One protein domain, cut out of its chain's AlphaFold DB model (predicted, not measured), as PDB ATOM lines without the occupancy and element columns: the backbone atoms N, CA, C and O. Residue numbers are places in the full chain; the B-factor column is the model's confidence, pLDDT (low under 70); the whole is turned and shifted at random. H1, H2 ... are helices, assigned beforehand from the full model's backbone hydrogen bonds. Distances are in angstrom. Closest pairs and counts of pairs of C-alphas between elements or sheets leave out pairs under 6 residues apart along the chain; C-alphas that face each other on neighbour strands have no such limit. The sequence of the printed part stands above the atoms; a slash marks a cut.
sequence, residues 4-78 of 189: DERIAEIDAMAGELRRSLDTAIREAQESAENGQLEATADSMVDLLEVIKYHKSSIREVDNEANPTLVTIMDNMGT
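Overview. This is residues 4 to 78 of the 189 residues of an uncharacterized protein of Acidobacteria bacterium (UniProt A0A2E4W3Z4). Two long helices, H1 and H2, make a narrow helical hairpin that opens as a V from the tight turn between them. Their far arms, residues 4 to 20 of H1 and 52 to 69 of H2, stand free. The printed part has 75 residues with two named helices, H1 then H2, and no named strand; the class is all helix. It is an extended rod, with a radius of gyration of the C-alphas of 18.7 A and spans of 62 by 23 by 16 A.

Arrangement. Start with H2, residues 37 to 75, the longest helix. It touches H1, residues 4 to 33, with residues 37 to 44 alone, and H1 touches it with residues 25 to 32 alone. Look there for the closest C-alphas, those of Ala 28 and Thr 40, 5.6 A apart. The helices run opposite ways at a shallow tilt of 23 degrees. In H1 every O i to N i+4 pair is within hydrogen-bond range; in H2, 33 of 35 are.

Along the chain. Find C-alpha 37 at (9.372, -3.154, 38.938); from there H2 runs 56.7 A to C-alpha 75 at (44.958, 8.443, -3.605). H1 begins at C-alpha 4, (47.780, -2.646, 16.835), and is 43.7 A long.

Size, cuts and confidence. The C-alphas farthest apart, those of Gly 35 and Gly 77, are 61.7 A apart. The printed part has no cut, and no printed residue has a pLDDT under 70.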
ATOM      1  N   ASP A   4      48.209  -1.295  16.467       82.75
ATOM      2  CA  ASP A   4      47.780  -2.646  16.835       82.75
ATOM      3  C   ASP A   4      47.606  -2.792  18.355       82.75
ATOM      4  O   ASP A   4      46.624  -3.370  18.816       82.75
ATOM      5  N   GLU A   5      48.495  -2.182  19.143       83.06
ATOM      6  CA  GLU A   5      48.390  -2.088  20.605       83.06
ATOM      7  C   GLU A   5      47.134  -1.309  21.028       83.06
ATOM      8  O   GLU A   5      46.421  -1.729  21.936       83.06
ATOM      9  N   ARG A   6      46.815  -0.208  20.331       80.94
ATOM     10  CA  ARG A   6      45.583   0.570  20.560       80.94
ATOM     11  C   ARG A   6      44.320  -0.223  20.221       80.94
ATOM     12  O   ARG A   6      43.336  -0.123  20.945       80.94
ATOM     13  N   ILE A   7      44.331  -0.997  19.135       85.06
ATOM     14  CA  ILE A   7      43.193  -1.846  18.753       85.06
ATOM     15  C   ILE A   7      42.962  -2.930  19.813       85.06
ATOM     16  O   ILE A   7      41.830  -3.112  20.253       85.06
ATOM     17  N   ALA A   8      44.024  -3.598  20.266       82.81
ATOM     18  CA  ALA A   8      43.925  -4.634  21.292       82.81
ATOM     19  C   ALA A   8      43.382  -4.095  22.630       82.81
ATOM     20  O   ALA A   8      42.565  -4.754  23.275       82.81
ATOM     21  N   GLU A   9      43.796  -2.887  23.030       83.75
ATOM     22  CA  GLU A   9      43.270  -2.190  24.211       83.75
ATOM     23  C   GLU A   9      41.757  -1.929  24.086       83.75
ATOM     24  O   GLU A   9      40.991  -2.246  24.997       83.75
ATOM     25  N   ILE A  10      41.308  -1.424  22.931       84.19
ATOM     26  CA  ILE A  10      39.887  -1.154  22.662       84.19
ATOM     27  C   ILE A  10      39.055  -2.444  22.696       84.19
ATOM     28  O   ILE A  10      37.978  -2.457  23.296       84.19
ATOM     29  N   ASP A  11      39.543  -3.531  22.094       85.56
ATOM     30  CA  ASP A  11      38.844  -4.822  22.091       85.56
ATOM     31  C   ASP A  11      38.694  -5.392  23.511       85.56
ATOM     32  O   ASP A  11      37.632  -5.915  23.868       85.56
ATOM     33  N   ALA A  12      39.725  -5.246  24.352       84.12
ATOM     34  CA  ALA A  12      39.670  -5.651  25.754       84.12
ATOM     35  C   ALA A  12      38.623  -4.842  26.537       84.12
ATOM     36  O   ALA A  12      37.752  -5.429  27.188       84.12
ATOM     37  N   MET A  13      38.639  -3.509  26.401       82.62
ATOM     38  CA  MET A  13      37.661  -2.618  27.037       82.62
ATOM     39  C   MET A  13      36.225  -2.918  26.583       82.62
ATOM     40  O   MET A  13      35.304  -2.942  27.399       82.62
ATOM     41  N   ALA A  14      36.015  -3.194  25.293       84.62
ATOM     42  CA  ALA A  14      34.705  -3.568  24.763       84.62
ATOM     43  C   ALA A  14      34.213  -4.908  25.339       84.62
ATOM     44  O   ALA A  14      33.034  -5.051  25.677       84.62
ATOM     45  N   GLY A  15      35.115  -5.884  25.481       85.69
ATOM     46  CA  GLY A  15      34.818  -7.173  26.101       85.69
ATOM     47  C   GLY A  15      34.482  -7.069  27.592       85.69
ATOM     48  O   GLY A  15      33.655  -7.834  28.088       85.69
ATOM     49  N   GLU A  16      35.102  -6.140  28.316       82.81
ATOM     50  CA  GLU A  16      34.761  -5.824  29.709       82.81
ATOM     51  C   GLU A  16      33.410  -5.123  29.820       82.81
ATOM     52  O   GLU A  16      32.544  -5.601  30.549       82.81
ATOM     53  N   LEU A  17      33.188  -4.065  29.031       83.06
ATOM     54  CA  LEU A  17      31.919  -3.339  29.009       83.06
ATOM     55  C   LEU A  17      30.748  -4.282  28.726       83.06
ATOM     56  O   LEU A  17      29.747  -4.250  29.435       83.06
ATOM     57  N   ARG A  18      30.883  -5.166  27.731       87.00
ATOM     58  CA  ARG A  18      29.838  -6.142  27.401       87.00
ATOM     59  C   ARG A  18      29.505  -7.057  28.577       87.00
ATOM     60  O   ARG A  18      28.331  -7.247  28.868       87.00
ATOM     61  N   ARG A  19      30.515  -7.590  29.270       86.62
ATOM     62  CA  ARG A  19      30.305  -8.451  30.445       86.62
ATOM     63  C   ARG A  19      29.595  -7.707  31.576       86.62
ATOM     64  O   ARG A  19      28.698  -8.270  32.202       86.62
ATOM     65  N   SER A  20      29.965  -6.452  31.811       80.81
ATOM     66  CA  SER A  20      29.317  -5.612  32.822       80.81
ATOM     67  C   SER A  20      27.857  -5.315  32.467       80.81
ATOM     68  O   SER A  20      26.991  -5.434  33.329       80.81
ATOM     69  N   LEU A  21      27.564  -5.004  31.197       84.25
ATOM     70  CA  LEU A  21      26.195  -4.791  30.709       84.25
ATOM     71  C   LEU A  21      25.343  -6.062  30.827       84.25
ATOM     72  O   LEU A  21      24.227  -5.993  31.330       84.25
ATOM     73  N   ASP A  22      25.868  -7.219  30.413       87.81
ATOM     74  CA  ASP A  22      25.154  -8.501  30.500       87.81
ATOM     75  C   ASP A  22      24.819  -8.851  31.963       87.81
ATOM     76  O   ASP A  22      23.723  -9.326  32.261       87.81
ATOM     77  N   THR A  23      25.741  -8.566  32.889       84.62
ATOM     78  CA  THR A  23      25.523  -8.769  34.330       84.62
ATOM     79  C   THR A  23      24.430  -7.844  34.864       84.62
ATOM     80  O   THR A  23      23.493  -8.329  35.492       84.62
ATOM     81  N   ALA A  24      24.492  -6.547  34.544       81.44
ATOM     82  CA  ALA A  24      23.498  -5.567  34.981       81.44
ATOM     83  C   ALA A  24      22.090  -5.864  34.432       81.44
ATOM     84  O   ALA A  24      21.101  -5.736  35.150       81.44
ATOM     85  N   ILE A  25      21.986  -6.303  33.171       85.81
ATOM     86  CA  ILE A  25      20.710  -6.719  32.567       85.81
ATOM     87  C   ILE A  25      20.140  -7.933  33.302       85.81
ATOM     88  O   ILE A  25      18.945  -7.966  33.585       85.81
ATOM     89  N   ARG A  26      20.980  -8.922  33.620       86.06
ATOM     90  CA  ARG A  26      20.545 -10.131  34.325       86.06
ATOM     91  C   ARG A  26      20.058  -9.820  35.739       86.06
ATOM     92  O   ARG A  26      18.988 -10.276  36.118       86.06
ATOM     93  N   GLU A  27      20.801  -9.012  36.490       80.88
ATOM     94  CA  GLU A  27      20.408  -8.585  37.841       80.88
ATOM     95  C   GLU A  27      19.090  -7.801  37.822       80.88
ATOM     96  O   GLU A  27      18.215  -8.022  38.656       80.88
ATOM     97  N   ALA A  28      18.899  -6.936  36.823       78.81
ATOM     98  CA  ALA A  28      17.641  -6.230  36.625       78.81
ATOM     99  C   ALA A  28      16.478  -7.181  36.301       78.81
ATOM    100  O   ALA A  28      15.392  -7.037  36.855       78.81
ATOM    101  N   GLN A  29      16.692  -8.184  35.444       81.56
ATOM    102  CA  GLN A  29      15.676  -9.202  35.153       81.56
ATOM    103  C   GLN A  29      15.277  -9.978  36.416       81.56
ATOM    104  O   GLN A  29      14.086 -10.098  36.698       81.56
ATOM    105  N   GLU A  30      16.253 -10.419  37.213       83.75
ATOM    106  CA  GLU A  30      16.019 -11.116  38.484       83.75
ATOM    107  C   GLU A  30      15.246 -10.218  39.483       83.75
ATOM    108  O   GLU A  30      14.301 -10.668  40.132       83.75
ATOM    109  N   SER A  31      15.566  -8.923  39.578       78.25
ATOM    110  CA  SER A  31      14.839  -7.964  40.432       78.25
ATOM    111  C   SER A  31      13.406  -7.677  39.959       78.25
ATOM    112  O   SER A  31      12.498  -7.543  40.789       78.25
ATOM    113  N   ALA A  32      13.168  -7.630  38.643       78.25
ATOM    114  CA  ALA A  32      11.823  -7.501  38.080       78.25
ATOM    115  C   ALA A  32      10.953  -8.724  38.397       78.25
ATOM    116  O   ALA A  32       9.797  -8.564  38.796       78.25
ATOM    117  N   GLU A  33      11.507  -9.933  38.273       81.88
ATOM    118  CA  GLU A  33      10.823 -11.184  38.634       81.88
ATOM    119  C   GLU A  33      10.441 -11.221  40.125       81.88
ATOM    120  O   GLU A  33       9.396 -11.760  40.488       81.88
ATOM    121  N   ASN A  34      11.230 -10.559  40.977       83.69
ATOM    122  CA  ASN A  34      10.985 -10.422  42.414       83.69
ATOM    123  C   ASN A  34      10.032  -9.265  42.793       83.69
ATOM    124  O   ASN A  34       9.842  -8.982  43.978       83.69
ATOM    125  N   GLY A  35       9.414  -8.591  41.815       78.62
ATOM    126  CA  GLY A  35       8.375  -7.579  42.041       78.62
ATOM    127  C   GLY A  35       8.875  -6.149  42.290       78.62
ATOM    128  O   GLY A  35       8.065  -5.277  42.606       78.62
ATOM    129  N   GLN A  36      10.171  -5.865  42.117       76.81
ATOM    130  CA  GLN A  36      10.749  -4.515  42.245       76.81
ATOM    131  C   GLN A  36      10.725  -3.751  40.909       76.81
ATOM    132  O   GLN A  36      11.758  -3.355  40.370       76.81
ATOM    133  N   LEU A  37       9.533  -3.569  40.338       77.19
ATOM    134  CA  LEU A  37       9.372  -3.154  38.938       77.19
ATOM    135  C   LEU A  37       9.818  -1.710  38.645       77.19
ATOM    136  O   LEU A  37      10.482  -1.490  37.636       77.19
ATOM    137  N   GLU A  38       9.497  -0.739  39.505       75.62
ATOM    138  CA  GLU A  38       9.811   0.684  39.258       75.62
ATOM    139  C   GLU A  38      11.321   0.969  39.295       75.62
ATOM    140  O   GLU A  38      11.873   1.469  38.322       75.62
ATOM    141  N   ALA A  39      12.022   0.550  40.355       73.06
ATOM    142  CA  ALA A  39      13.475   0.737  40.469       73.06
ATOM    143  C   ALA A  39      14.262   0.005  39.362       73.06
ATOM    144  O   ALA A  39      15.308   0.470  38.897       73.06
ATOM    145  N   THR A  40      13.739  -1.139  38.912       78.31
ATOM    146  CA  THR A  40      14.309  -1.880  37.784       78.31
ATOM    147  C   THR A  40      14.094  -1.136  36.464       78.31
ATOM    148  O   THR A  40      15.004  -1.089  35.635       78.31
ATOM    149  N   ALA A  41      12.918  -0.534  36.258       75.75
ATOM    150  CA  ALA A  41      12.623   0.248  35.062       75.75
ATOM    151  C   ALA A  41      13.547   1.471  34.940       75.75
ATOM    152  O   ALA A  41      14.123   1.671  33.871       75.75
ATOM    153  N   ASP A  42      13.760   2.215  36.029       78.31
ATOM    154  CA  ASP A  42      14.671   3.368  36.054       78.31
ATOM    155  C   ASP A  42      16.110   2.954  35.704       78.31
ATOM    156  O   ASP A  42      16.725   3.512  34.796       78.31
ATOM    157  N   SER A  43      16.605   1.872  36.317       77.88
ATOM    158  CA  SER A  43      17.951   1.343  36.039       77.88
ATOM    159  C   SER A  43      18.130   0.908  34.575       77.88
ATOM    160  O   SER A  43      19.207   1.059  33.993       77.88
ATOM    161  N   MET A  44      17.080   0.369  33.945       81.75
ATOM    162  CA  MET A  44      17.100   0.015  32.521       81.75
ATOM    163  C   MET A  44      17.054   1.244  31.607       81.75
ATOM    164  O   MET A  44      17.669   1.229  30.538       81.75
ATOM    165  N   VAL A  45      16.351   2.307  32.001       82.50
ATOM    166  CA  VAL A  45      16.348   3.580  31.266       82.50
ATOM    167  C   VAL A  45      17.739   4.207  31.287       82.50
ATOM    168  O   VAL A  45      18.254   4.547  30.218       82.50
ATOM    169  N   ASP A  46      18.386   4.258  32.451       80.88
ATOM    170  CA  ASP A  46      19.758   4.761  32.600       80.88
ATOM    171  C   ASP A  46      20.741   3.960  31.730       80.88
ATOM    172  O   ASP A  46      21.570   4.518  31.003       80.88
ATOM    173  N   LEU A  47      20.600   2.630  31.716       82.56
ATOM    174  CA  LEU A  47      21.395   1.750  30.859       82.56
ATOM    175  C   LEU A  47      21.228   2.087  29.369       82.56
ATOM    176  O   LEU A  47      22.206   2.154  28.616       82.56
ATOM    177  N   LEU A  48      19.988   2.304  28.923       84.69
ATOM    178  CA  LEU A  48      19.691   2.677  27.542       84.69
ATOM    179  C   LEU A  48      20.245   4.061  27.188       84.69
ATOM    180  O   LEU A  48      20.682   4.262  26.048       84.69
ATOM    181  N   GLU A  49      20.273   4.995  28.135       85.19
ATOM    182  CA  GLU A  49      20.880   6.311  27.951       85.19
ATOM    183  C   GLU A  49      22.400   6.215  27.767       85.19
ATOM    184  O   GLU A  49      22.942   6.775  26.808       85.19
ATOM    185  N   VAL A  50      23.083   5.413  28.588       82.94
ATOM    186  CA  VAL A  50      24.523   5.140  28.439       82.94
ATOM    187  C   VAL A  50      24.822   4.489  27.083       82.94
ATOM    188  O   VAL A  50      25.723   4.921  26.355       82.94
ATOM    189  N   ILE A  51      24.025   3.498  26.670       85.38
ATOM    190  CA  ILE A  51      24.159   2.864  25.347       85.38
ATOM    191  C   ILE A  51      23.962   3.892  24.226       85.38
ATOM    192  O   ILE A  51      24.699   3.883  23.233       85.38
ATOM    193  N   LYS A  52      22.970   4.779  24.352       84.94
ATOM    194  CA  LYS A  52      22.710   5.849  23.382       84.94
ATOM    195  C   LYS A  52      23.905   6.800  23.278       84.94
ATOM    196  O   LYS A  52      24.307   7.122  22.157       84.94
ATOM    197  N   TYR A  53      24.494   7.199  24.403       85.38
ATOM    198  CA  TYR A  53      25.683   8.051  24.442       85.38
ATOM    199  C   TYR A  53      26.880   7.406  23.723       85.38
ATOM    200  O   TYR A  53      27.471   8.015  22.824       85.38
ATOM    201  N   HIS A  54      27.184   6.140  24.022       84.06
ATOM    202  CA  HIS A  54      28.278   5.426  23.355       84.06
ATOM    203  C   HIS A  54      28.029   5.231  21.855       84.06
ATOM    204  O   HIS A  54      28.945   5.414  21.053       84.06
ATOM    205  N   LYS A  55      26.789   4.934  21.441       84.38
ATOM    206  CA  LYS A  55      26.422   4.872  20.015       84.38
ATOM    207  C   LYS A  55      26.654   6.205  19.303       84.38
ATOM    208  O   LYS A  55      27.104   6.197  18.159       84.38
ATOM    209  N   SER A  56      26.355   7.330  19.959       83.69
ATOM    210  CA  SER A  56      26.631   8.663  19.408       83.69
ATOM    211  C   SER A  56      28.129   8.891  19.234       83.69
ATOM    212  O   SER A  56      28.567   9.236  18.141       83.69
ATOM    213  N   SER A  57      28.916   8.591  20.269       85.19
ATOM    214  CA  SER A  57      30.374   8.766  20.252       85.19
ATOM    215  C   SER A  57      31.038   7.923  19.153       85.19
ATOM    216  O   SER A  57      31.842   8.420  18.371       85.19
ATOM    217  N   ILE A  58      30.647   6.651  19.015       85.31
ATOM    218  CA  ILE A  58      31.144   5.771  17.941       85.31
ATOM    219  C   ILE A  58      30.768   6.323  16.561       85.31
ATOM    220  O   ILE A  58      31.560   6.252  15.623       85.31
ATOM    221  N   ARG A  59      29.560   6.878  16.418       83.50
ATOM    222  CA  ARG A  59      29.102   7.470  15.157       83.50
ATOM    223  C   ARG A  59      29.910   8.712  14.777       83.50
ATOM    224  O   ARG A  59      30.140   8.918  13.589       83.50
ATOM    225  N   GLU A  60      30.311   9.531  15.742       84.81
ATOM    226  CA  GLU A  60      31.198  10.679  15.512       84.81
ATOM    227  C   GLU A  60      32.556  10.210  14.991       84.81
ATOM    228  O   GLU A  60      32.964  10.628  13.908       84.81
ATOM    229  N   VAL A  61      33.170   9.234  15.664       86.06
ATOM    230  CA  VAL A  61      34.445   8.643  15.230       86.06
ATOM    231  C   VAL A  61      34.338   7.995  13.841       86.06
ATOM    232  O   VAL A  61      35.231   8.183  13.017       86.06
ATOM    233  N   ASP A  62      33.246   7.282  13.520       84.06
ATOM    234  CA  ASP A  62      33.008   6.771  12.153       84.06
ATOM    235  C   ASP A  62      32.972   7.916  11.136       84.06
ATOM    236  O   ASP A  62      33.605   7.839  10.086       84.06
ATOM    237  N   ASN A  63      32.261   9.002  11.441       83.75
ATOM    238  CA  ASN A  63      32.161  10.140  10.533       83.75
ATOM    239  C   ASN A  63      33.492  10.890  10.353       83.75
ATOM    240  O   ASN A  63      33.650  11.544   9.326       83.75
ATOM    241  N   GLU A  64      34.442  10.781  11.285       85.50
ATOM    242  CA  GLU A  64      35.799  11.335  11.158       85.50
ATOM    243  C   GLU A  64      36.757  10.391  10.409       85.50
ATOM    244  O   GLU A  64      37.504  10.806   9.515       85.50
ATOM    245  N   ALA A  65      36.720   9.096  10.727       87.00
ATOM    246  CA  ALA A  65      37.601   8.101  10.122       87.00
ATOM    247  C   ALA A  65      37.228   7.803   8.660       87.00
ATOM    248  O   ALA A  65      38.101   7.593   7.814       87.00
ATOM    249  N   ASN A  66      35.931   7.795   8.339       88.81
ATOM    250  CA  ASN A  66      35.438   7.373   7.032       88.81
ATOM    251  C   ASN A  66      35.884   8.302   5.879       88.81
ATOM    252  O   ASN A  66      36.426   7.782   4.901       88.81
ATOM    253  N   PRO A  67      35.784   9.646   5.975       87.38
ATOM    254  CA  PRO A  67      36.325  10.557   4.960       87.38
ATOM    255  C   PRO A  67      37.832  10.388   4.740       87.38
ATOM    256  O   PRO A  67      38.304  10.448   3.604       87.38
ATOM    257  N   THR A  68      38.582  10.124   5.812       89.25
ATOM    258  CA  THR A  68      40.025   9.864   5.734       89.25
ATOM    259  C   THR A  68      40.303   8.588   4.942       89.25
ATOM    260  O   THR A  68      41.121   8.595   4.023       89.25
ATOM    261  N   LEU A  69      39.572   7.503   5.221       89.62
ATOM    262  CA  LEU A  69      39.688   6.257   4.463       89.62
ATOM    263  C   LEU A  69      39.290   6.438   2.992       89.62
ATOM    264  O   LEU A  69      39.984   5.934   2.114       89.62
ATOM    265  N   VAL A  70      38.223   7.191   2.704       89.88
ATOM    266  CA  VAL A  70      37.837   7.537   1.325       89.88
ATOM    267  C   VAL A  70      38.965   8.293   0.616       89.88
ATOM    268  O   VAL A  70      39.326   7.919  -0.494       89.88
ATOM    269  N   THR A  71      39.582   9.275   1.276       89.12
ATOM    270  CA  THR A  71      40.713  10.045   0.725       89.12
ATOM    271  C   THR A  71      41.915   9.149   0.419       89.12
ATOM    272  O   THR A  71      42.545   9.272  -0.629       89.12
ATOM    273  N   ILE A  72      42.224   8.198   1.306       90.44
ATOM    274  CA  ILE A  72      43.283   7.207   1.076       90.44
ATOM    275  C   ILE A  72      42.944   6.332  -0.138       90.44
ATOM    276  O   ILE A  72      43.792   6.143  -1.006       90.44
ATOM    277  N   MET A  73      41.708   5.835  -0.234       91.62
ATOM    278  CA  MET A  73      41.257   5.029  -1.375       91.62
ATOM    279  C   MET A  73      41.328   5.801  -2.700       91.62
ATOM    280  O   MET A  73      41.698   5.214  -3.720       91.62
ATOM    281  N   ASP A  74      41.021   7.100  -2.677       89.19
ATOM    282  CA  ASP A  74      41.140   8.000  -3.828       89.19
ATOM    283  C   ASP A  74      42.600   8.137  -4.272       89.19
ATOM    284  O   ASP A  74      42.899   7.944  -5.450       89.19
ATOM    285  N   ASN A  75      43.519   8.361  -3.328       91.12
ATOM    286  CA  ASN A  75      44.958   8.443  -3.605       91.12
ATOM    287  C   ASN A  75      45.548   7.114  -4.101       91.12
ATOM    288  O   ASN A  75      46.486   7.108  -4.893       91.12
ATOM    289  N   MET A  76      44.988   5.985  -3.665       89.81
ATOM    290  CA  MET A  76      45.344   4.661  -4.183       89.81
ATOM    291  C   MET A  76      44.786   4.405  -5.591       89.81
ATOM    292  O   MET A  76      45.181   3.435  -6.234       89.81
ATOM    293  N   GLY A  77      43.835   5.215  -6.069       87.50
ATOM    294  CA  GLY A  77      43.123   4.976  -7.325       87.50
ATOM    295  C   GLY A  77      42.214   3.743  -7.285       87.50
ATOM    296  O   GLY A  77      41.800   3.237  -8.329       87.50
ATOM    297  N   THR A  78      41.890   3.235  -6.090       87.38
ATOM    298  CA  THR A  78      41.135   1.987  -5.925       87.38
ATOM    299  C   THR A  78      39.717   2.252  -5.442       87.38
ATOM    300  O   THR A  78      39.490   2.934  -4.448       87.38
TER     301      THR A  78